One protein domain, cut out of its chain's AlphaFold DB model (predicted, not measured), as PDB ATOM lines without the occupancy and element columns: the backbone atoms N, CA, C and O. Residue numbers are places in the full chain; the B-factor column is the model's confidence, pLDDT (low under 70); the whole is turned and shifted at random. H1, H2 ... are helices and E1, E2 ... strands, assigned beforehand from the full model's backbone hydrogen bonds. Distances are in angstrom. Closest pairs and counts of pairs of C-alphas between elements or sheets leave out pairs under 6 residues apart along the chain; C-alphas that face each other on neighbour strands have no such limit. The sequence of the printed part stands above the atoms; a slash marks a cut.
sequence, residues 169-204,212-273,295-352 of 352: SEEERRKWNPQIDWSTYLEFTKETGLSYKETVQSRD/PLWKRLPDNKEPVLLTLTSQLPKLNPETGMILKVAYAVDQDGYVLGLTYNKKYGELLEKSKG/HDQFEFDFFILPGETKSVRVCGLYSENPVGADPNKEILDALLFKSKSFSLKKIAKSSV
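This is residues 169 to 204, 212 to 273 and 295 to 352 of the 352 residues of an uncharacterized protein of Fistulifera solaris (UniProt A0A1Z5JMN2). This is an elongated, lopsided sandwich: a strongly twisted sheet of five strands, E1 E7 E6 E3 E4, is partly covered by a two-stranded ribbon, E2 and E5. H1 and H4 meet at one end, where H2 and the loop of residues 193 to 204 also lie; H3 and the loop of residues 320 to 333 make the other end. The printed part has 156 residues with four named helices and seven named strands, in the order E1 H1 H2 E2 E3 E4 H3 E5 E6 E7 H4, and its class is mixed. The larger sheet is mixed, the smaller antiparallel. The whole is only just loose, close to compact, with a radius of gyration of the C-alphas of 18.2 A and spans of 55 by 35 by 28 A.

Start at E1, residues 173 to 176, an edge strand parallel to E7, residues 334 to 339; N 174 and O 336 are 2.9 A apart. Next, H1, residues 183 to 192, touches H4, residues 344 to 350, about perpendicular at 90 degrees, closest at the C-alphas of Leu 186 and Ala 348, 5.9 A. H2, residues 213 to 216, touches no helix. E2, residues 226 to 233, is antiparallel to E5, residues 297 to 304, with N 228 and O 302 at 2.9 A. E3, residues 242 to 249, and E4, residues 255 to 260, form a hairpin, with N 256 and O 248 at 2.8 A. H3, residues 262 to 273, only grazes the larger sheet with residues 262 to 265. In the sandwich, two sheets face to face, the facing parts are 9.2 A centre to centre; the closest C-alphas of E4 and E5, Gly 257 and Phe 302, are 4.1 A apart. E6, residues 311 to 319, is antiparallel to E3, N 315 and O 247 at 2.8 A, and forms a hairpin with E7, N 335 and O 318 at 2.8 A. Every O i to N i+4 pair is within hydrogen-bond range in H1 and H4, and 7 of 8 in H3; H2 is too short for one.

Find C-alpha 173 at (-27.672, -61.499, 9.425), where E1 begins. H1 is 14.3 A long, E2 23.2 A, E3 21.2 A, H3 16.9 A and E5 21.9 A. E6, the longest strand, runs 26.7 A from C-alpha 311 at (-17.689, -78.068, 14.611). H4 ends at C-alpha 350, (-27.017, -89.408, 16.973).

Look for the farthest C-alphas at Glu 191 and Asn 328, 56.8 A apart. Residues 205 to 211 and 274 to 294 are not printed; the gaps are 15.2 A from C-alpha 204 to 212 and 28.0 A from C-alpha 273 to 295. The link E6 to E7 is long. Confidence is under 70 at residues 202 to 203 and 295.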
ATOM      1  N   SER A 169     -23.924 -56.090   7.977       95.75
ATOM      2  CA  SER A 169     -24.352 -55.630   9.301       95.75
ATOM      3  C   SER A 169     -25.018 -56.748  10.116       95.75
ATOM      4  O   SER A 169     -25.427 -57.784   9.587       95.75
ATOM      5  N   GLU A 170     -25.132 -56.578  11.436       95.38
ATOM      6  CA  GLU A 170     -25.782 -57.591  12.283       95.38
ATOM      7  C   GLU A 170     -27.289 -57.701  11.996       95.38
ATOM      8  O   GLU A 170     -27.869 -58.783  12.110       95.38
ATOM      9  N   GLU A 171     -27.922 -56.609  11.566       96.25
ATOM     10  CA  GLU A 171     -29.339 -56.531  11.210       96.25
ATOM     11  C   GLU A 171     -29.669 -57.297   9.923       96.25
ATOM     12  O   GLU A 171     -30.798 -57.766   9.756       96.25
ATOM     13  N   GLU A 172     -28.688 -57.467   9.036       95.50
ATOM     14  CA  GLU A 172     -28.778 -58.215   7.774       95.50
ATOM     15  C   GLU A 172     -28.424 -59.699   7.938       95.50
ATOM     16  O   GLU A 172     -28.595 -60.510   7.022       95.50
ATOM     17  N   ARG A 173     -27.957 -60.097   9.125       96.44
ATOM     18  CA  ARG A 173     -27.672 -61.499   9.425       96.44
ATOM     19  C   ARG A 173     -28.957 -62.240   9.764       96.44
ATOM     20  O   ARG A 173     -29.822 -61.792  10.524       96.44
ATOM     21  N   ARG A 174     -29.089 -63.431   9.193       96.31
ATOM     22  CA  ARG A 174     -30.241 -64.318   9.368       96.31
ATOM     23  C   ARG A 174     -29.763 -65.677   9.858       96.31
ATOM     24  O   ARG A 174     -28.647 -66.104   9.576       96.31
ATOM     25  N   LYS A 175     -30.602 -66.358  10.634       96.06
ATOM     26  CA  LYS A 175     -30.333 -67.732  11.071       96.06
ATOM     27  C   LYS A 175     -30.991 -68.700  10.114       96.06
ATOM     28  O   LYS A 175     -32.105 -68.459   9.665       96.06
ATOM     29  N   TRP A 176     -30.327 -69.818   9.871       93.06
ATOM     30  CA  TRP A 176     -30.864 -70.880   9.036       93.06
ATOM     31  C   TRP A 176     -30.318 -72.250   9.463       93.06
ATOM     32  O   TRP A 176     -29.511 -72.363  10.386       93.06
ATOM     33  N   ASN A 177     -30.823 -73.315   8.854       94.50
ATOM     34  CA  ASN A 177     -30.432 -74.692   9.095       94.50
ATOM     35  C   ASN A 177     -30.307 -75.398   7.734       94.50
ATOM     36  O   ASN A 177     -31.301 -75.947   7.256       94.50
ATOM     37  N   PRO A 178     -29.125 -75.333   7.096       94.38
ATOM     38  CA  PRO A 178     -28.892 -75.994   5.821       94.38
ATOM     39  C   PRO A 178     -28.955 -77.515   5.981       94.38
ATOM     40  O   PRO A 178     -28.725 -78.051   7.073       94.38
ATOM     41  N   GLN A 179     -29.281 -78.200   4.887       96.31
ATOM     42  CA  GLN A 179     -29.208 -79.654   4.808       96.31
ATOM     43  C   GLN A 179     -27.774 -80.027   4.446       96.31
ATOM     44  O   GLN A 179     -27.272 -79.602   3.411       96.31
ATOM     45  N   ILE A 180     -27.111 -80.763   5.332       97.56
ATOM     46  CA  ILE A 180     -25.750 -81.258   5.128       97.56
ATOM     47  C   ILE A 180     -25.850 -82.775   5.064       97.56
ATOM     48  O   ILE A 180     -26.444 -83.376   5.968       97.56
ATOM     49  N   ASP A 181     -25.282 -83.370   4.020       97.94
ATOM     50  CA  ASP A 181     -25.104 -84.811   3.967       97.94
ATOM     51  C   ASP A 181     -23.940 -85.211   4.881       97.94
ATOM     52  O   ASP A 181     -22.785 -84.840   4.673       97.94
ATOM     53  N   TRP A 182     -24.272 -85.942   5.944       97.88
ATOM     54  CA  TRP A 182     -23.311 -86.435   6.927       97.88
ATOM     55  C   TRP A 182     -22.893 -87.884   6.668       97.88
ATOM     56  O   TRP A 182     -22.121 -88.416   7.465       97.88
ATOM     57  N   SER A 183     -23.399 -88.526   5.608       97.94
ATOM     58  CA  SER A 183     -23.181 -89.944   5.297       97.94
ATOM     59  C   SER A 183     -21.698 -90.331   5.347       97.94
ATOM     60  O   SER A 183     -21.326 -91.167   6.172       97.94
ATOM     61  N   THR A 184     -20.846 -89.625   4.598       97.50
ATOM     62  CA  THR A 184     -19.388 -89.832   4.545       97.50
ATOM     63  C   THR A 184     -18.727 -89.736   5.922       97.50
ATOM     64  O   THR A 184     -17.900 -90.567   6.292       97.50
ATOM     65  N   TYR A 185     -19.096 -88.734   6.729       97.31
ATOM     66  CA  TYR A 185     -18.537 -88.575   8.075       97.31
ATOM     67  C   TYR A 185     -19.006 -89.683   9.026       97.31
ATOM     68  O   TYR A 185     -18.219 -90.193   9.825       97.31
ATOM     69  N   LEU A 186     -20.279 -90.067   8.950       97.25
ATOM     70  CA  LEU A 186     -20.835 -91.122   9.793       97.25
ATOM     71  C   LEU A 186     -20.198 -92.479   9.480       97.25
ATOM     72  O   LEU A 186     -19.811 -93.181  10.414       97.25
ATOM     73  N   GLU A 187     -20.030 -92.811   8.200       97.06
ATOM     74  CA  GLU A 187     -19.322 -94.014   7.756       97.06
ATOM     75  C   GLU A 187     -17.878 -94.026   8.264       97.06
ATOM     76  O   GLU A 187     -17.495 -94.952   8.982       97.06
ATOM     77  N   PHE A 188     -17.136 -92.936   8.052       96.12
ATOM     78  CA  PHE A 188     -15.774 -92.794   8.567       96.12
ATOM     79  C   PHE A 188     -15.700 -93.020  10.086       96.12
ATOM     80  O   PHE A 188     -14.900 -93.817  10.571       96.12
ATOM     81  N   THR A 189     -16.576 -92.377  10.869       95.56
ATOM     82  CA  THR A 189     -16.558 -92.539  12.335       95.56
ATOM     83  C   THR A 189     -16.929 -93.939  12.811       95.56
ATOM     84  O   THR A 189     -16.499 -94.333  13.899       95.56
ATOM     85  N   LYS A 190     -17.709 -94.693  12.031       95.62
ATOM     86  CA  LYS A 190     -18.035 -96.090  12.325       95.62
ATOM     87  C   LYS A 190     -16.812 -96.990  12.145       95.62
ATOM     88  O   LYS A 190     -16.634 -97.913  12.936       95.62
ATOM     89  N   GLU A 191     -15.978 -96.709  11.148       95.06
ATOM     90  CA  GLU A 191     -14.771 -97.483  10.842       95.06
ATOM     91  C   GLU A 191     -13.596 -97.127  11.756       95.06
ATOM     92  O   GLU A 191     -12.950 -98.012  12.316       95.06
ATOM     93  N   THR A 192     -13.332 -95.834  11.956       94.06
ATOM     94  CA  THR A 192     -12.132 -95.361  12.668       94.06
ATOM     95  C   THR A 192     -12.379 -95.017  14.136       94.06
ATOM     96  O   THR A 192     -11.438 -94.816  14.907       94.06
ATOM     97  N   GLY A 193     -13.645 -94.883  14.538       91.56
ATOM     98  CA  GLY A 193     -14.043 -94.360  15.842       91.56
ATOM     99  C   GLY A 193     -13.961 -92.829  15.958       91.56
ATOM    100  O   GLY A 193     -13.400 -92.123  15.123       91.56
ATOM    101  N   LEU A 194     -14.516 -92.303  17.056       84.06
ATOM    102  CA  LEU A 194     -14.633 -90.861  17.351       84.06
ATOM    103  C   LEU A 194     -13.313 -90.156  17.705       84.06
ATOM    104  O   LEU A 194     -13.294 -88.936  17.863       84.06
ATOM    105  N   SER A 195     -12.244 -90.911  17.948       83.00
ATOM    106  CA  SER A 195     -10.974 -90.408  18.485       83.00
ATOM    107  C   SER A 195      -9.837 -90.461  17.469       83.00
ATOM    108  O   SER A 195      -8.681 -90.612  17.865       83.00
ATOM    109  N   TYR A 196     -10.153 -90.354  16.181       84.12
ATOM    110  CA  TYR A 196      -9.150 -90.300  15.125       84.12
ATOM    111  C   TYR A 196      -8.200 -89.108  15.342       84.12
ATOM    112  O   TYR A 196      -8.640 -87.967  15.456       84.12
ATOM    113  N   LYS A 197      -6.895 -89.381  15.452       81.38
ATOM    114  CA  LYS A 197      -5.833 -88.381  15.703       81.38
ATOM    115  C   LYS A 197      -4.590 -88.592  14.844       81.38
ATOM    116  O   LYS A 197      -3.572 -87.947  15.057       81.38
ATOM    117  N   GLU A 198      -4.649 -89.514  13.896       74.94
ATOM    118  CA  GLU A 198      -3.466 -90.030  13.214       74.94
ATOM    119  C   GLU A 198      -2.713 -88.965  12.382       74.94
ATOM    120  O   GLU A 198      -1.520 -89.115  12.103       74.94
ATOM    121  N   THR A 199      -3.384 -87.875  12.014       72.69
ATOM    122  CA  THR A 199      -2.817 -86.771  11.224       72.69
ATOM    123  C   THR A 199      -2.543 -85.515  12.049       72.69
ATOM    124  O   THR A 199      -2.171 -84.492  11.488       72.69
ATOM    125  N   VAL A 200      -2.729 -85.558  13.370       74.88
ATOM    126  CA  VAL A 200      -2.644 -84.380  14.240       74.88
ATOM    127  C   VAL A 200      -1.395 -84.459  15.104       74.88
ATOM    128  O   VAL A 200      -1.234 -85.402  15.883       74.88
ATOM    129  N   GLN A 201      -0.519 -83.457  15.008       70.12
ATOM    130  CA  GLN A 201       0.583 -83.338  15.958       70.12
ATOM    131  C   GLN A 201       0.040 -83.050  17.361       70.12
ATOM    132  O   GLN A 201      -0.925 -82.302  17.536       70.12
ATOM    133  N   SER A 202       0.676 -83.618  18.387       67.44
ATOM    134  CA  SER A 202       0.402 -83.234  19.773       67.44
ATOM    135  C   SER A 202       0.785 -81.768  19.956       67.44
ATOM    136  O   SER A 202       1.951 -81.450  20.164       67.44
ATOM    137  N   ARG A 203      -0.199 -80.876  19.831       68.50
ATOM    138  CA  ARG A 203       0.011 -79.433  19.882       68.50
ATOM    139  C   ARG A 203       0.537 -79.031  21.256       68.50
ATOM    140  O   ARG A 203      -0.105 -79.316  22.269       68.50
ATOM    141  N   ASP A 204       1.662 -78.326  21.272       70.31
ATOM    142  CA  ASP A 204       2.124 -77.631  22.465       70.31
ATOM    143  C   ASP A 204       1.134 -76.497  22.755       70.31
ATOM    144  O   ASP A 204       1.018 -75.524  22.011       70.31
ATOM    145  N   PRO A 212      -3.420 -71.533  10.917       91.25
ATOM    146  CA  PRO A 212      -4.270 -72.105   9.876       91.25
ATOM    147  C   PRO A 212      -4.226 -73.634   9.923       91.25
ATOM    148  O   PRO A 212      -3.242 -74.219  10.380       91.25
ATOM    149  N   LEU A 213      -5.299 -74.284   9.464       90.94
ATOM    150  CA  LEU A 213      -5.492 -75.732   9.621       90.94
ATOM    151  C   LEU A 213      -4.315 -76.560   9.093       90.94
ATOM    152  O   LEU A 213      -3.875 -77.480   9.776       90.94
ATOM    153  N   TRP A 214      -3.764 -76.206   7.932       92.81
ATOM    154  CA  TRP A 214      -2.663 -76.958   7.332       92.81
ATOM    155  C   TRP A 214      -1.348 -76.846   8.119       92.81
ATOM    156  O   TRP A 214      -0.605 -77.817   8.179       92.81
ATOM    157  N   LYS A 215      -1.087 -75.724   8.811       92.38
ATOM    158  CA  LYS A 215       0.105 -75.551   9.673       92.38
ATOM    159  C   LYS A 215       0.020 -76.317  10.997       92.38
ATOM    160  O   LYS A 215       0.960 -76.292  11.784       92.38
ATOM    161  N   ARG A 216      -1.117 -76.955  11.292       89.56
ATOM    162  CA  ARG A 216      -1.295 -77.817  12.478       89.56
ATOM    163  C   ARG A 216      -0.895 -79.267  12.202       89.56
ATOM    164  O   ARG A 216      -0.876 -80.089  13.120       89.56
ATOM    165  N   LEU A 217      -0.645 -79.584  10.935       89.94
ATOM    166  CA  LEU A 217      -0.335 -80.917  10.453       89.94
ATOM    167  C   LEU A 217       1.182 -81.130  10.415       89.94
ATOM    168  O   LEU A 217       1.933 -80.166  10.303       89.94
ATOM    169  N   PRO A 218       1.650 -82.383  10.500       87.88
ATOM    170  CA  PRO A 218       3.050 -82.682  10.258       87.88
ATOM    171  C   PRO A 218       3.417 -82.529   8.778       87.88
ATOM    172  O   PRO A 218       2.717 -83.047   7.912       87.88
ATOM    173  N   ASP A 219       4.559 -81.889   8.510       83.06
ATOM    174  CA  ASP A 219       5.044 -81.574   7.154       83.06
ATOM    175  C   ASP A 219       5.250 -82.807   6.259       83.06
ATOM    176  O   ASP A 219       5.277 -82.701   5.037       83.06
ATOM    177  N   ASN A 220       5.407 -83.987   6.862       85.69
ATOM    178  CA  ASN A 220       5.708 -85.241   6.180       85.69
ATOM    179  C   ASN A 220       4.501 -86.182   6.042       85.69
ATOM    180  O   ASN A 220       4.693 -87.371   5.776       85.69
ATOM    181  N   LYS A 221       3.272 -85.700   6.272       89.19
ATOM    182  CA  LYS A 221       2.077 -86.545   6.197       89.19
ATOM    183  C   LYS A 221       0.928 -85.853   5.482       89.19
ATOM    184  O   LYS A 221       0.504 -84.767   5.861       89.19
ATOM    185  N   GLU A 222       0.366 -86.560   4.514       93.44
ATOM    186  CA  GLU A 222      -0.876 -86.168   3.863       93.44
ATOM    187  C   GLU A 222      -2.055 -86.277   4.854       93.44
ATOM    188  O   GLU A 222      -2.269 -87.348   5.442       93.44
ATOM    189  N   PRO A 223      -2.824 -85.198   5.101       94.69
ATOM    190  CA  PRO A 223      -4.004 -85.271   5.946       94.69
ATOM    191  C   PRO A 223      -5.126 -86.075   5.293       94.69
ATOM    192  O   PRO A 223      -5.324 -86.062   4.080       94.69
ATOM    193  N   VAL A 224      -5.942 -86.699   6.140       95.12
ATOM    194  CA  VAL A 224      -7.218 -87.281   5.724       95.12
ATOM    195  C   VAL A 224      -8.272 -86.184   5.762       95.12
ATOM    196  O   VAL A 224      -8.617 -85.692   6.839       95.12
ATOM    197  N   LEU A 225      -8.781 -85.812   4.591       96.06
ATOM    198  CA  LEU A 225      -9.932 -84.931   4.455       96.06
ATOM    199  C   LEU A 225     -11.167 -85.730   4.078       96.06
ATOM    200  O   LEU A 225     -11.104 -86.638   3.254       96.06
ATOM    201  N   LEU A 226     -12.297 -85.356   4.671       97.25
ATOM    202  CA  LEU A 226     -13.600 -85.840   4.239       97.25
ATOM    203  C   LEU A 226     -14.330 -84.709   3.534       97.25
ATOM    204  O   LEU A 226     -14.480 -83.622   4.099       97.25
ATOM    205  N   THR A 227     -14.806 -84.993   2.330       98.19
ATOM    206  CA  THR A 227     -15.692 -84.104   1.585       98.19
ATOM    207  C   THR A 227     -17.122 -84.314   2.060       98.19
ATOM    208  O   THR A 227     -17.613 -85.443   2.101       98.19
ATOM    209  N   LEU A 228     -17.778 -83.221   2.435       98.31
ATOM    210  CA  LEU A 228     -19.190 -83.176   2.786       98.31
ATOM    211  C   LEU A 228     -19.906 -82.207   1.857       98.31
ATOM    212  O   LEU A 228     -19.355 -81.165   1.504       98.31
ATOM    213  N   THR A 229     -21.157 -82.515   1.541       98.25
ATOM    214  CA  THR A 229     -21.983 -81.694   0.657       98.25
ATOM    215  C   THR A 229     -23.095 -81.032   1.458       98.25
ATOM    216  O   THR A 229     -23.734 -81.648   2.317       98.25
ATOM    217  N   SER A 230     -23.340 -79.750   1.192       97.62
ATOM    218  CA  SER A 230     -24.484 -79.019   1.733       97.62
ATOM    219  C   SER A 230     -25.384 -78.535   0.605       97.62
ATOM    220  O   SER A 230     -24.911 -77.969  -0.378       97.62
ATOM    221  N   GLN A 231     -26.691 -78.674   0.806       96.19
ATOM    222  CA  GLN A 231     -27.731 -78.163  -0.082       96.19
ATOM    223  C   GLN A 231     -28.294 -76.838   0.444       96.19
ATOM    224  O   GLN A 231     -28.649 -76.705   1.623       96.19
ATOM    225  N   LEU A 232     -28.383 -75.855  -0.450       94.25
ATOM    226  CA  LEU A 232     -28.882 -74.504  -0.203       94.25
ATOM    227  C   LEU A 232     -29.916 -74.126  -1.262       94.25
ATOM    228  O   LEU A 232     -29.741 -74.507  -2.408       94.25
ATOM    229  N   PRO A 233     -30.978 -73.369  -0.961       92.62
ATOM    230  CA  PRO A 233     -31.846 -72.869  -2.015       92.62
ATOM    231  C   PRO A 233     -31.092 -71.833  -2.869       92.62
ATOM    232  O   PRO A 233     -30.420 -70.950  -2.343       92.62
ATOM    233  N   LYS A 234     -31.192 -71.926  -4.199       90.62
ATOM    234  CA  LYS A 234     -30.609 -70.942  -5.134       90.62
ATOM    235  C   LYS A 234     -31.281 -69.573  -4.998       90.62
ATOM    236  O   LYS A 234     -30.618 -68.546  -5.120       90.62
ATOM    237  N   LEU A 235     -32.588 -69.579  -4.743       89.62
ATOM    238  CA  LEU A 235     -33.419 -68.405  -4.516       89.62
ATOM    239  C   LEU A 235     -33.969 -68.464  -3.095       89.62
ATOM    240  O   LEU A 235     -34.562 -69.464  -2.695       89.62
ATOM    241  N   ASN A 236     -33.802 -67.395  -2.329       86.31
ATOM    242  CA  ASN A 236     -34.450 -67.301  -1.036       86.31
ATOM    243  C   ASN A 236     -35.961 -67.069  -1.241       86.31
ATOM    244  O   ASN A 236     -36.333 -66.045  -1.817       86.31
ATOM    245  N   PRO A 237     -36.842 -67.965  -0.766       80.81
ATOM    246  CA  PRO A 237     -38.278 -67.860  -1.024       80.81
ATOM    247  C   PRO A 237     -38.945 -66.688  -0.291       80.81
ATOM    248  O   PRO A 237     -39.992 -66.220  -0.725       80.81
ATOM    249  N   GLU A 238     -38.364 -66.214   0.813       83.88
ATOM    250  CA  GLU A 238     -38.920 -65.111   1.606       83.88
ATOM    251  C   GLU A 238     -38.548 -63.748   1.019       83.88
ATOM    252  O   GLU A 238     -39.343 -62.813   1.079       83.88
ATOM    253  N   THR A 239     -37.337 -63.625   0.466       88.31
ATOM    254  CA  THR A 239     -36.789 -62.333   0.026       88.31
ATOM    255  C   THR A 239     -36.674 -62.193  -1.487       88.31
ATOM    256  O   THR A 239     -36.451 -61.090  -1.972       88.31
ATOM    257  N   GLY A 240     -36.773 -63.291  -2.244       90.62
ATOM    258  CA  GLY A 240     -36.500 -63.308  -3.683       90.62
ATOM    259  C   GLY A 240     -35.028 -63.052  -4.041       90.62
ATOM    260  O   GLY A 240     -34.710 -62.858  -5.211       90.62
ATOM    261  N   MET A 241     -34.123 -63.037  -3.056       94.94
ATOM    262  CA  MET A 241     -32.690 -62.829  -3.286       94.94
ATOM    263  C   MET A 241     -32.019 -64.103  -3.797       94.94
ATOM    264  O   MET A 241     -32.393 -65.216  -3.422       94.94
ATOM    265  N   ILE A 242     -30.985 -63.942  -4.615       95.44
ATOM    266  CA  ILE A 242     -30.260 -65.034  -5.266       95.44
ATOM    267  C   ILE A 242     -28.998 -65.342  -4.463       95.44
ATOM    268  O   ILE A 242     -28.269 -64.433  -4.061       95.44
ATOM    269  N   LEU A 243     -28.714 -66.624  -4.231       96.56
ATOM    270  CA  LEU A 243     -27.474 -67.062  -3.597       96.56
ATOM    271  C   LEU A 243     -26.284 -66.595  -4.444       96.56
ATOM    272  O   LEU A 243     -26.176 -66.971  -5.607       96.56
ATOM    273  N   LYS A 244     -25.388 -65.801  -3.862       96.50
ATOM    274  CA  LYS A 244     -24.162 -65.302  -4.502       96.50
ATOM    275  C   LYS A 244     -22.970 -66.199  -4.184       96.50
ATOM    276  O   LYS A 244     -22.230 -66.599  -5.082       96.50
ATOM    277  N   VAL A 245     -22.785 -66.522  -2.905       97.69
ATOM    278  CA  VAL A 245     -21.674 -67.355  -2.423       97.69
ATOM    279  C   VAL A 245     -22.125 -68.216  -1.248       97.69
ATOM    280  O   VAL A 245     -22.882 -67.760  -0.388       97.69
ATOM    281  N   ALA A 246     -21.645 -69.454  -1.207       98.12
ATOM    282  CA  ALA A 246     -21.769 -70.346  -0.063       98.12
ATOM    283  C   ALA A 246     -20.377 -70.705   0.457       98.12
ATOM    284  O   ALA A 246     -19.437 -70.869  -0.323       98.12
ATOM    285  N   TYR A 247     -20.244 -70.816   1.774       98.50
ATOM    286  CA  TYR A 247     -18.994 -71.226   2.399       98.50
ATOM    287  C   TYR A 247     -19.237 -71.945   3.725       98.50
ATOM    288  O   TYR A 247     -20.285 -71.797   4.357       98.50
ATOM    289  N   ALA A 248     -18.248 -72.717   4.159       98.50
ATOM    290  CA  ALA A 248     -18.224 -73.366   5.461       98.50
ATOM    291  C   ALA A 248     -17.002 -72.900   6.255       98.50
ATOM    292  O   ALA A 248     -15.947 -72.646   5.677       98.50
ATOM    293  N   VAL A 249     -17.139 -72.805   7.577       98.31
ATOM    294  CA  VAL A 249     -16.036 -72.512   8.501       98.31
ATOM    295  C   VAL A 249     -16.032 -73.460   9.696       98.31
ATOM    296  O   VAL A 249     -17.075 -74.012  10.066       98.31
ATOM    297  N   ASP A 250     -14.868 -73.630  10.315       97.88
ATOM    298  CA  ASP A 250     -14.689 -74.465  11.504       97.88
ATOM    299  C   ASP A 250     -14.981 -73.720  12.831       97.88
ATOM    300  O   ASP A 250     -15.517 -72.607  12.854       97.88
ATOM    301  N   GLN A 251     -14.658 -74.351  13.968       96.31
ATOM    302  CA  GLN A 251     -14.806 -73.761  15.309       96.31
ATOM    303  C   GLN A 251     -13.936 -72.519  15.562       96.31
ATOM    304  O   GLN A 251     -14.279 -71.728  16.440       96.31
ATOM    305  N   ASP A 252     -12.826 -72.371  14.837       95.25
ATOM    306  CA  ASP A 252     -11.871 -71.272  14.986       95.25
ATOM    307  C   ASP A 252     -12.091 -70.183  13.914       95.25
ATOM    308  O   ASP A 252     -11.448 -69.138  13.954       95.25
ATOM    309  N   GLY A 253     -13.031 -70.400  12.984       96.00
ATOM    310  CA  GLY A 253     -13.364 -69.477  11.899       96.00
ATOM    311  C   GLY A 253     -12.578 -69.706  10.605       96.00
ATOM    312  O   GLY A 253     -12.682 -68.874   9.703       96.00
ATOM    313  N   TYR A 254     -11.830 -70.808  10.489       97.25
ATOM    314  CA  TYR A 254     -11.100 -71.134   9.264       97.25
ATOM    315  C   TYR A 254     -12.027 -71.663   8.181       97.25
ATOM    316  O   TYR A 254     -12.900 -72.485   8.462       97.25
ATOM    317  N   VAL A 255     -11.814 -71.213   6.945       97.81
ATOM    318  CA  VAL A 255     -12.592 -71.639   5.778       97.81
ATOM    319  C   VAL A 255     -12.348 -73.117   5.477       97.81
ATOM    320  O   VAL A 255     -11.217 -73.568   5.320       97.81
ATOM    321  N   LEU A 256     -13.444 -73.862   5.374       98.12
ATOM    322  CA  LEU A 256     -13.493 -75.291   5.060       98.12
ATOM    323  C   LEU A 256     -13.928 -75.561   3.613       98.12
ATOM    324  O   LEU A 256     -13.718 -76.646   3.088       98.12
ATOM    325  N   GLY A 257     -14.563 -74.588   2.967       98.00
ATOM    326  CA  GLY A 257     -15.055 -74.676   1.595       98.00
ATOM    327  C   GLY A 257     -15.692 -73.354   1.191       98.00
ATOM    328  O   GLY A 257     -16.240 -72.658   2.046       98.00
ATOM    329  N   LEU A 258     -15.590 -72.990  -0.087       97.81
ATOM    330  CA  LEU A 258     -16.201 -71.785  -0.649       97.81
ATOM    331  C   LEU A 258     -16.463 -71.979  -2.142       97.81
ATOM    332  O   LEU A 258     -15.525 -72.273  -2.891       97.81
ATOM    333  N   THR A 259     -17.707 -71.725  -2.548       97.38
ATOM    334  CA  THR A 259     -18.179 -71.828  -3.934       97.38
ATOM    335  C   THR A 259     -19.084 -70.648  -4.276       97.38
ATOM    336  O   THR A 259     -19.924 -70.231  -3.474       97.38
ATOM    337  N   TYR A 260     -18.933 -70.125  -5.491       96.69
ATOM    338  CA  TYR A 260     -19.785 -69.075  -6.044       96.69
ATOM    339  C   TYR A 260     -20.907 -69.656  -6.899       96.69
ATOM    340  O   TYR A 260     -20.722 -70.649  -7.603       96.69
ATOM    341  N   ASN A 261     -22.060 -68.994  -6.895       95.75
ATOM    342  CA  ASN A 261     -23.140 -69.334  -7.809       95.75
ATOM    343  C   ASN A 261     -22.845 -68.771  -9.208       95.75
ATOM    344  O   ASN A 261     -22.947 -67.563  -9.424       95.75
ATOM    345  N   LYS A 262     -22.516 -69.646 -10.166       94.38
ATOM    346  CA  LYS A 262     -22.209 -69.261 -11.557       94.38
ATOM    347  C   LYS A 262     -23.332 -68.443 -12.202       94.38
ATOM    348  O   LYS A 262     -23.060 -67.398 -12.783       94.38
ATOM    349  N   LYS A 263     -24.590 -68.837 -11.971       92.19
ATOM    350  CA  LYS A 263     -25.775 -68.130 -12.482       92.19
ATOM    351  C   LYS A 263     -25.851 -66.689 -11.979       92.19
ATOM    352  O   LYS A 263     -26.270 -65.802 -12.710       92.19
ATOM    353  N   TYR A 264     -25.427 -66.432 -10.739       93.25
ATOM    354  CA  TYR A 264     -25.352 -65.063 -10.227       93.25
ATOM    355  C   TYR A 264     -24.301 -64.236 -10.988       93.25
ATOM    356  O   TYR A 264     -24.547 -63.074 -11.297       93.25
ATOM    357  N   GLY A 265     -23.151 -64.836 -11.318       93.31
ATOM    358  CA  GLY A 265     -22.115 -64.208 -12.143       93.31
ATOM    359  C   GLY A 265     -22.620 -63.834 -13.539       93.31
ATOM    360  O   GLY A 265     -22.480 -62.687 -13.948       93.31
ATOM    361  N   GLU A 266     -23.308 -64.754 -14.216       93.06
ATOM    362  CA  GLU A 266     -23.907 -64.511 -15.539       93.06
ATOM    363  C   GLU A 266     -24.944 -63.377 -15.511       93.06
ATOM    364  O   GLU A 266     -24.988 -62.534 -16.406       93.06
ATOM    365  N   LEU A 267     -25.783 -63.325 -14.470       92.12
ATOM    366  CA  LEU A 267     -26.752 -62.242 -14.294       92.12
ATOM    367  C   LEU A 267     -26.060 -60.886 -14.082       92.12
ATOM    368  O   LEU A 267     -26.548 -59.870 -14.576       92.12
ATOM    369  N   LEU A 268     -24.924 -60.869 -13.379       91.62
ATOM    370  CA  LEU A 268     -24.127 -59.665 -13.141       91.62
ATOM    371  C   LEU A 268     -23.421 -59.166 -14.411       91.62
ATOM    372  O   LEU A 268     -23.245 -57.964 -14.591       91.62
ATOM    373  N   GLU A 269     -23.004 -60.066 -15.299       91.19
ATOM    374  CA  GLU A 269     -22.453 -59.689 -16.607       91.19
ATOM    375  C   GLU A 269     -23.546 -59.122 -17.520       91.19
ATOM    376  O   GLU A 269     -23.368 -58.057 -18.117       91.19
ATOM    377  N   LYS A 270     -24.723 -59.762 -17.547       90.81
ATOM    378  CA  LYS A 270     -25.891 -59.283 -18.303       90.81
ATOM    379  C   LYS A 270     -26.351 -57.896 -17.859       90.81
ATOM    380  O   LYS A 270     -26.689 -57.075 -18.706       90.81
ATOM    381  N   SER A 271     -26.327 -57.599 -16.557       89.31
ATOM    382  CA  SER A 271     -26.720 -56.274 -16.059       89.31
ATOM    383  C   SER A 271     -25.764 -55.159 -16.502       89.31
ATOM    384  O   SER A 271     -26.190 -54.014 -16.617       89.31
ATOM    385  N   LYS A 272     -24.493 -55.476 -16.790       88.19
ATOM    386  CA  LYS A 272     -23.495 -54.516 -17.300       88.19
ATOM    387  C   LYS A 272     -23.566 -54.322 -18.819       88.19
ATOM    388  O   LYS A 272     -23.234 -53.248 -19.308       88.19
ATOM    389  N   GLY A 273     -23.977 -55.349 -19.566       80.88
ATOM    390  CA  GLY A 273     -23.982 -55.346 -21.036       80.88
ATOM    391  C   GLY A 273     -25.075 -54.495 -21.698       80.88
ATOM    392  O   GLY A 273     -24.964 -54.178 -22.879       80.88
ATOM    393  N   HIS A 295     -34.193 -78.900  -9.814       55.66
ATOM    394  CA  HIS A 295     -33.428 -78.553  -8.615       55.66
ATOM    395  C   HIS A 295     -33.097 -77.057  -8.433       55.66
ATOM    396  O   HIS A 295     -32.015 -76.553  -8.738       55.66
ATOM    397  N   ASP A 296     -34.029 -76.386  -7.742       85.31
ATOM    398  CA  ASP A 296     -33.873 -75.110  -7.017       85.31
ATOM    399  C   ASP A 296     -32.790 -75.143  -5.918       85.31
ATOM    400  O   ASP A 296     -32.598 -74.173  -5.182       85.31
ATOM    401  N   GLN A 297     -32.081 -76.261  -5.779       90.75
ATOM    402  CA  GLN A 297     -31.027 -76.444  -4.801       90.75
ATOM    403  C   GLN A 297     -29.653 -76.237  -5.444       90.75
ATOM    404  O   GLN A 297     -29.371 -76.651  -6.565       90.75
ATOM    405  N   PHE A 298     -28.811 -75.534  -4.711       94.44
ATOM    406  CA  PHE A 298     -27.401 -75.316  -4.931       94.44
ATOM    407  C   PHE A 298     -26.645 -76.256  -4.004       94.44
ATOM    408  O   PHE A 298     -26.826 -76.207  -2.786       94.44
ATOM    409  N   GLU A 299     -25.806 -77.099  -4.582       95.75
ATOM    410  CA  GLU A 299     -24.916 -77.979  -3.838       95.75
ATOM    411  C   GLU A 299     -23.533 -77.342  -3.761       95.75
ATOM    412  O   GLU A 299     -23.019 -76.822  -4.754       95.75
ATOM    413  N   PHE A 300     -22.933 -77.357  -2.573       96.00
ATOM    414  CA  PHE A 300     -21.516 -77.045  -2.436       96.00
ATOM    415  C   PHE A 300     -20.827 -78.016  -1.498       96.00
ATOM    416  O   PHE A 300     -21.364 -78.392  -0.451       96.00
ATOM    417  N   ASP A 301     -19.604 -78.350  -1.884       98.00
ATOM    418  CA  ASP A 301     -18.729 -79.215  -1.123       98.00
ATOM    419  C   ASP A 301     -17.835 -78.400  -0.189       98.00
ATOM    420  O   ASP A 301     -17.383 -77.290  -0.499       98.00
ATOM    421  N   PHE A 302     -17.564 -78.968   0.979       98.44
ATOM    422  CA  PHE A 302     -16.587 -78.465   1.929       98.44
ATOM    423  C   PHE A 302     -15.863 -79.626   2.602       98.44
ATOM    424  O   PHE A 302     -16.346 -80.758   2.636       98.44
ATOM    425  N   PHE A 303     -14.696 -79.336   3.160       98.19
ATOM    426  CA  PHE A 303     -13.804 -80.346   3.704       98.19
ATOM    427  C   PHE A 303     -13.775 -80.266   5.223       98.19
ATOM    428  O   PHE A 303     -13.703 -79.186   5.807       98.19
ATOM    429  N   ILE A 304     -13.795 -81.417   5.885       97.38
ATOM    430  CA  ILE A 304     -13.504 -81.508   7.314       97.38
ATOM    431  C   ILE A 304     -12.250 -82.343   7.533       97.38
ATOM    432  O   ILE A 304     -11.979 -83.293   6.800       97.38
ATOM    433  N   LEU A 305     -11.512 -82.000   8.583       95.94
ATOM    434  CA  LEU A 305     -10.355 -82.744   9.055       95.94
ATOM    435  C   LEU A 305     -10.770 -83.455  10.350       95.94
ATOM    436  O   LEU A 305     -10.788 -82.805  11.395       95.94
ATOM    437  N   PRO A 306     -11.134 -84.754  10.336       93.62
ATOM    438  CA  PRO A 306     -11.786 -85.412  11.477       93.62
ATOM    439  C   PRO A 306     -11.029 -85.309  12.809       93.62
ATOM    440  O   PRO A 306     -11.650 -85.289  13.870       93.62
ATOM    441  N   GLY A 307      -9.695 -85.219  12.761       90.50
ATOM    442  CA  GLY A 307      -8.854 -85.057  13.949       90.50
ATOM    443  C   GLY A 307      -8.804 -83.637  14.531       90.50
ATOM    444  O   GLY A 307      -8.496 -83.484  15.711       90.50
ATOM    445  N   GLU A 308      -9.136 -82.612  13.743       92.88
ATOM    446  CA  GLU A 308      -9.028 -81.193  14.128       92.88
ATOM    447  C   GLU A 308     -10.383 -80.485  14.183       92.88
ATOM    448  O   GLU A 308     -10.669 -79.746  15.130       92.88
ATOM    449  N   THR A 309     -11.237 -80.705  13.184       95.75
ATOM    450  CA  THR A 309     -12.529 -80.034  13.053       95.75
ATOM    451  C   THR A 309     -13.483 -80.533  14.136       95.75
ATOM    452  O   THR A 309     -13.910 -81.683  14.150       95.75
ATOM    453  N   LYS A 310     -13.865 -79.656  15.066       96.06
ATOM    454  CA  LYS A 310     -14.802 -79.982  16.162       96.06
ATOM    455  C   LYS A 310     -16.234 -79.620  15.812       96.06
ATOM    456  O   LYS A 310     -17.186 -80.273  16.266       96.06
ATOM    457  N   SER A 311     -16.390 -78.544  15.050       97.94
ATOM    458  CA  SER A 311     -17.689 -78.068  14.611       97.94
ATOM    459  C   SER A 311     -17.612 -77.342  13.287       97.94
ATOM    460  O   SER A 311     -16.608 -76.696  13.012       97.94
ATOM    461  N   VAL A 312     -18.710 -77.381  12.541       98.25
ATOM    462  CA  VAL A 312     -18.851 -76.715  11.247       98.25
ATOM    463  C   VAL A 312     -19.992 -75.708  11.311       98.25
ATOM    464  O   VAL A 312     -21.045 -75.986  11.890       98.25
ATOM    465  N   ARG A 313     -19.808 -74.541  10.699       98.12
ATOM    466  CA  ARG A 313     -20.873 -73.581  10.399       98.12
ATOM    467  C   ARG A 313     -20.904 -73.347   8.895       98.12
ATOM    468  O   ARG A 313     -19.880 -73.027   8.309       98.12
ATOM    469  N   VAL A 314     -22.083 -73.477   8.301       98.19
ATOM    470  CA  VAL A 314     -22.331 -73.207   6.883       98.19
ATOM    471  C   VAL A 314     -23.023 -71.856   6.750       98.19
ATOM    472  O   VAL A 314     -23.903 -71.507   7.546       98.19
ATOM    473  N   CYS A 315     -22.619 -71.097   5.743       98.12
ATOM    474  CA  CYS A 315     -23.120 -69.770   5.445       98.12
ATOM    475  C   CYS A 315     -23.531 -69.661   3.978       98.12
ATOM    476  O   CYS A 315     -22.885 -70.231   3.102       98.12
ATOM    477  N   GLY A 316     -24.569 -68.869   3.719       97.31
ATOM    478  CA  GLY A 316     -24.957 -68.449   2.376       97.31
ATOM    479  C   GLY A 316     -25.178 -66.943   2.344       97.31
ATOM    480  O   GLY A 316     -25.946 -66.417   3.153       97.31
ATOM    481  N   LEU A 317     -24.501 -66.253   1.431       97.56
ATOM    482  CA  LEU A 317     -24.735 -64.842   1.147       97.56
ATOM    483  C   LEU A 317     -25.687 -64.740  -0.040       97.56
ATOM    484  O   LEU A 317     -25.354 -65.183  -1.141       97.56
ATOM    485  N   TYR A 318     -26.850 -64.148   0.186       97.25
ATOM    486  CA  TYR A 318     -27.855 -63.897  -0.840       97.25
ATOM    487  C   TYR A 318     -27.845 -62.416  -1.169       97.25
ATOM    488  O   TYR A 318     -27.713 -61.601  -0.262       97.25
ATOM    489  N   SER A 319     -27.976 -62.071  -2.442       96.62
ATOM    490  CA  SER A 319     -28.006 -60.681  -2.893       96.62
ATOM    491  C   SER A 319     -29.163 -60.452  -3.858       96.62
ATOM    492  O   SER A 319     -29.736 -61.406  -4.397       96.62
ATOM    493  N   GLU A 320     -29.548 -59.192  -4.031       95.12
ATOM    494  CA  GLU A 320     -30.565 -58.787  -5.001       95.12
ATOM    495  C   GLU A 320     -30.230 -59.288  -6.413       95.12
ATOM    496  O   GLU A 320     -29.067 -59.481  -6.772       95.12
ATOM    497  N   ASN A 321     -31.262 -59.516  -7.228       93.25
ATOM    498  CA  ASN A 321     -31.060 -59.878  -8.625       93.25
ATOM    499  C   ASN A 321     -30.419 -58.688  -9.365       93.25
ATOM    500  O   ASN A 321     -31.082 -57.656  -9.498       93.25
ATOM    501  N   PRO A 322     -29.185 -58.817  -9.890       90.81
ATOM    502  CA  PRO A 322     -28.469 -57.688 -10.478       90.81
ATOM    503  C   PRO A 322     -29.150 -57.136 -11.738       90.81
ATOM    504  O   PRO A 322     -28.954 -55.973 -12.069       90.81
ATOM    505  N   VAL A 323     -29.985 -57.927 -12.425       90.19
ATOM    506  CA  VAL A 323     -30.729 -57.482 -13.618       90.19
ATOM    507  C   VAL A 323     -31.903 -56.566 -13.256       90.19
ATOM    508  O   VAL A 323     -32.276 -55.705 -14.045       90.19
ATOM    509  N   GLY A 324     -32.501 -56.758 -12.077       87.75
ATOM    510  CA  GLY A 324     -33.646 -55.971 -11.605       87.75
ATOM    511  C   GLY A 324     -33.284 -54.889 -10.589       87.75
ATOM    512  O   GLY A 324     -34.177 -54.203 -10.098       87.75
ATOM    513  N   ALA A 325     -32.007 -54.778 -10.229       89.62
ATOM    514  CA  ALA A 325     -31.539 -53.815  -9.249       89.62
ATOM    515  C   ALA A 325     -31.535 -52.387  -9.812       89.62
ATOM    516  O   ALA A 325     -31.396 -52.180 -11.018       89.62
ATOM    517  N   ASP A 326     -31.670 -51.397  -8.925       87.88
ATOM    518  CA  ASP A 326     -31.541 -49.988  -9.298       87.88
ATOM    519  C   ASP A 326     -30.124 -49.733  -9.844       87.88
ATOM    520  O   ASP A 326     -29.153 -49.930  -9.107       87.88
ATOM    521  N   PRO A 327     -29.972 -49.284 -11.105       84.50
ATOM    522  CA  PRO A 327     -28.662 -49.044 -11.704       84.50
ATOM    523  C   PRO A 327     -27.860 -47.947 -10.988       84.50
ATOM    524  O   PRO A 327     -26.646 -47.876 -11.161       84.50
ATOM    525  N   ASN A 328     -28.507 -47.099 -10.181       87.19
ATOM    526  CA  ASN A 328     -27.831 -46.062  -9.396       87.19
ATOM    527  C   ASN A 328     -27.279 -46.582  -8.062       87.19
ATOM    528  O   ASN A 328     -26.589 -45.852  -7.349       87.19
ATOM    529  N   LYS A 329     -27.606 -47.821  -7.685       87.06
ATOM    530  CA  LYS A 329     -27.183 -48.414  -6.422       87.06
ATOM    531  C   LYS A 329     -25.818 -49.074  -6.605       87.06
ATOM    532  O   LYS A 329     -25.704 -50.136  -7.207       87.06
ATOM    533  N   GLU A 330     -24.780 -48.459  -6.045       82.38
ATOM    534  CA  GLU A 330     -23.407 -48.988  -6.118       82.38
ATOM    535  C   GLU A 330     -23.247 -50.340  -5.399       82.38
ATOM    536  O   GLU A 330     -22.420 -51.165  -5.791       82.38
ATOM    537  N   ILE A 331     -24.039 -50.580  -4.348       84.50
ATOM    538  CA  ILE A 331     -23.964 -51.785  -3.513       84.50
ATOM    539  C   ILE A 331     -25.346 -52.429  -3.447       84.50
ATOM    540  O   ILE A 331     -26.260 -51.880  -2.842       84.50
ATOM    541  N   LEU A 332     -25.485 -53.605  -4.057       87.06
ATOM    542  CA  LEU A 332     -26.700 -54.416  -3.974       87.06
ATOM    543  C   LEU A 332     -26.960 -54.851  -2.531       87.06
ATOM    544  O   LEU A 332     -26.012 -55.204  -1.821       87.06
ATOM    545  N   ASP A 333     -28.232 -54.899  -2.123       92.94
ATOM    546  CA  ASP A 333     -28.547 -55.418  -0.792       92.94
ATOM    547  C   ASP A 333     -28.134 -56.884  -0.712       92.94
ATOM    548  O   ASP A 333     -28.211 -57.655  -1.683       92.94
ATOM    549  N   ALA A 334     -27.672 -57.271   0.471       96.50
ATOM    550  CA  ALA A 334     -27.252 -58.626   0.734       96.50
ATOM    551  C   ALA A 334     -27.646 -59.067   2.141       96.50
ATOM    552  O   ALA A 334     -27.584 -58.312   3.107       96.50
ATOM    553  N   LEU A 335     -28.035 -60.332   2.252       96.88
ATOM    554  CA  LEU A 335     -28.369 -60.981   3.509       96.88
ATOM    555  C   LEU A 335     -27.460 -62.183   3.713       96.88
ATOM    556  O   LEU A 335     -27.329 -63.052   2.844       96.88
ATOM    557  N   LEU A 336     -26.864 -62.260   4.899       97.19
ATOM    558  CA  LEU A 336     -25.985 -63.359   5.273       97.19
ATOM    559  C   LEU A 336     -26.729 -64.343   6.172       97.19
ATOM    560  O   LEU A 336     -26.992 -64.071   7.347       97.19
ATOM    561  N   PHE A 337     -27.025 -65.522   5.639       97.00
ATOM    562  CA  PHE A 337     -27.648 -66.602   6.390       97.00
ATOM    563  C   PHE A 337     -26.568 -67.475   7.021       97.00
ATOM    564  O   PHE A 337     -25.770 -68.092   6.319       97.00
ATOM    565  N   LYS A 338     -26.554 -67.540   8.354       97.44
ATOM    566  CA  LYS A 338     -25.616 -68.348   9.142       97.44
ATOM    567  C   LYS A 338     -26.337 -69.548   9.746       97.44
ATOM    568  O   LYS A 338     -27.369 -69.403  10.412       97.44
ATOM    569  N   SER A 339     -25.768 -70.736   9.565       97.44
ATOM    570  CA  SER A 339     -26.237 -71.916  10.276       97.44
ATOM    571  C   SER A 339     -25.917 -71.841  11.766       97.44
ATOM    572  O   SER A 339     -25.007 -71.129  12.206       97.44
ATOM    573  N   LYS A 340     -26.609 -72.654  12.570       97.25
ATOM    574  CA  LYS A 340     -26.051 -73.046  13.871       97.25
ATOM    575  C   LYS A 340     -24.728 -73.790  13.656       97.25
ATOM    576  O   LYS A 340     -24.540 -74.441  12.632       97.25
ATOM    577  N   SER A 341     -23.841 -73.730  14.643       97.88
ATOM    578  CA  SER A 341     -22.643 -74.569  14.650       97.88
ATOM    579  C   SER A 341     -23.035 -76.035  14.891       97.88
ATOM    580  O   SER A 341     -23.707 -76.365  15.877       97.88
ATOM    581  N   PHE A 342     -22.653 -76.911  13.967       97.88
ATOM    582  CA  PHE A 342     -22.889 -78.348  14.008       97.88
ATOM    583  C   PHE A 342     -21.697 -79.043  14.661       97.88
ATOM    584  O   PHE A 342     -20.594 -79.028  14.127       97.88
ATOM    585  N   SER A 343     -21.900 -79.656  15.828       97.56
ATOM    586  CA  SER A 343     -20.840 -80.403  16.514       97.56
ATOM    587  C   SER A 343     -20.705 -81.806  15.928       97.56
ATOM    588  O   SER A 343     -21.630 -82.612  16.059       97.56
ATOM    589  N   LEU A 344     -19.526 -82.125  15.391       96.44
ATOM    590  CA  LEU A 344     -19.240 -83.429  14.784       96.44
ATOM    591  C   LEU A 344     -19.397 -84.582  15.790       96.44
ATOM    592  O   LEU A 344     -19.970 -85.626  15.485       96.44
ATOM    593  N   LYS A 345     -19.008 -84.355  17.052       95.62
ATOM    594  CA  LYS A 345     -19.221 -85.313  18.151       95.62
ATOM    595  C   LYS A 345     -20.700 -85.572  18.445       95.62
ATOM    596  O   LYS A 345     -21.042 -86.663  18.886       95.62
ATOM    597  N   LYS A 346     -21.576 -84.573  18.285       96.88
ATOM    598  CA  LYS A 346     -23.022 -84.766  18.485       96.88
ATOM    599  C   LYS A 346     -23.633 -85.532  17.315       96.88
ATOM    600  O   LYS A 346     -24.415 -86.435  17.570       96.88
ATOM    601  N   ILE A 347     -23.227 -85.211  16.086       96.88
ATOM    602  CA  ILE A 347     -23.687 -85.883  14.861       96.88
ATOM    603  C   ILE A 347     -23.355 -87.377  14.900       96.88
ATOM    604  O   ILE A 347     -24.247 -88.210  14.778       96.88
ATOM    605  N   ALA A 348     -22.103 -87.724  15.198       95.44
ATOM    606  CA  ALA A 348     -21.688 -89.123  15.279       95.44
ATOM    607  C   ALA A 348     -22.280 -89.882  16.485       95.44
ATOM    608  O   ALA A 348     -22.276 -91.104  16.516       95.44
ATOM    609  N   LYS A 349     -22.808 -89.176  17.495       94.75
ATOM    610  CA  LYS A 349     -23.557 -89.798  18.599       94.75
ATOM    611  C   LYS A 349     -25.036 -89.997  18.297       94.75
ATOM    612  O   LYS A 349     -25.657 -90.798  18.973       94.75
ATOM    613  N   SER A 350     -25.610 -89.245  17.359       93.25
ATOM    614  CA  SER A 350     -27.017 -89.408  16.973       93.25
ATOM    615  C   SER A 350     -27.254 -90.568  16.006       93.25
ATOM    616  O   SER A 350     -28.405 -90.897  15.750       93.25
ATOM    617  N   SER A 351     -26.190 -91.160  15.461       86.25
ATOM    618  CA  SER A 351     -26.239 -92.312  14.551       86.25
ATOM    619  C   SER A 351     -26.066 -93.667  15.247       86.25
ATOM    620  O   SER A 351     -26.175 -94.693  14.580       86.25
ATOM    621  N   VAL A 352     -25.739 -93.665  16.544       70.75
ATOM    622  CA  VAL A 352     -25.606 -94.851  17.410       70.75
ATOM    623  C   VAL A 352     -26.849 -94.944  18.273       70.75
ATOM    624  O   VAL A 352     -27.394 -96.062  18.384       70.75
TER     625      VAL A 352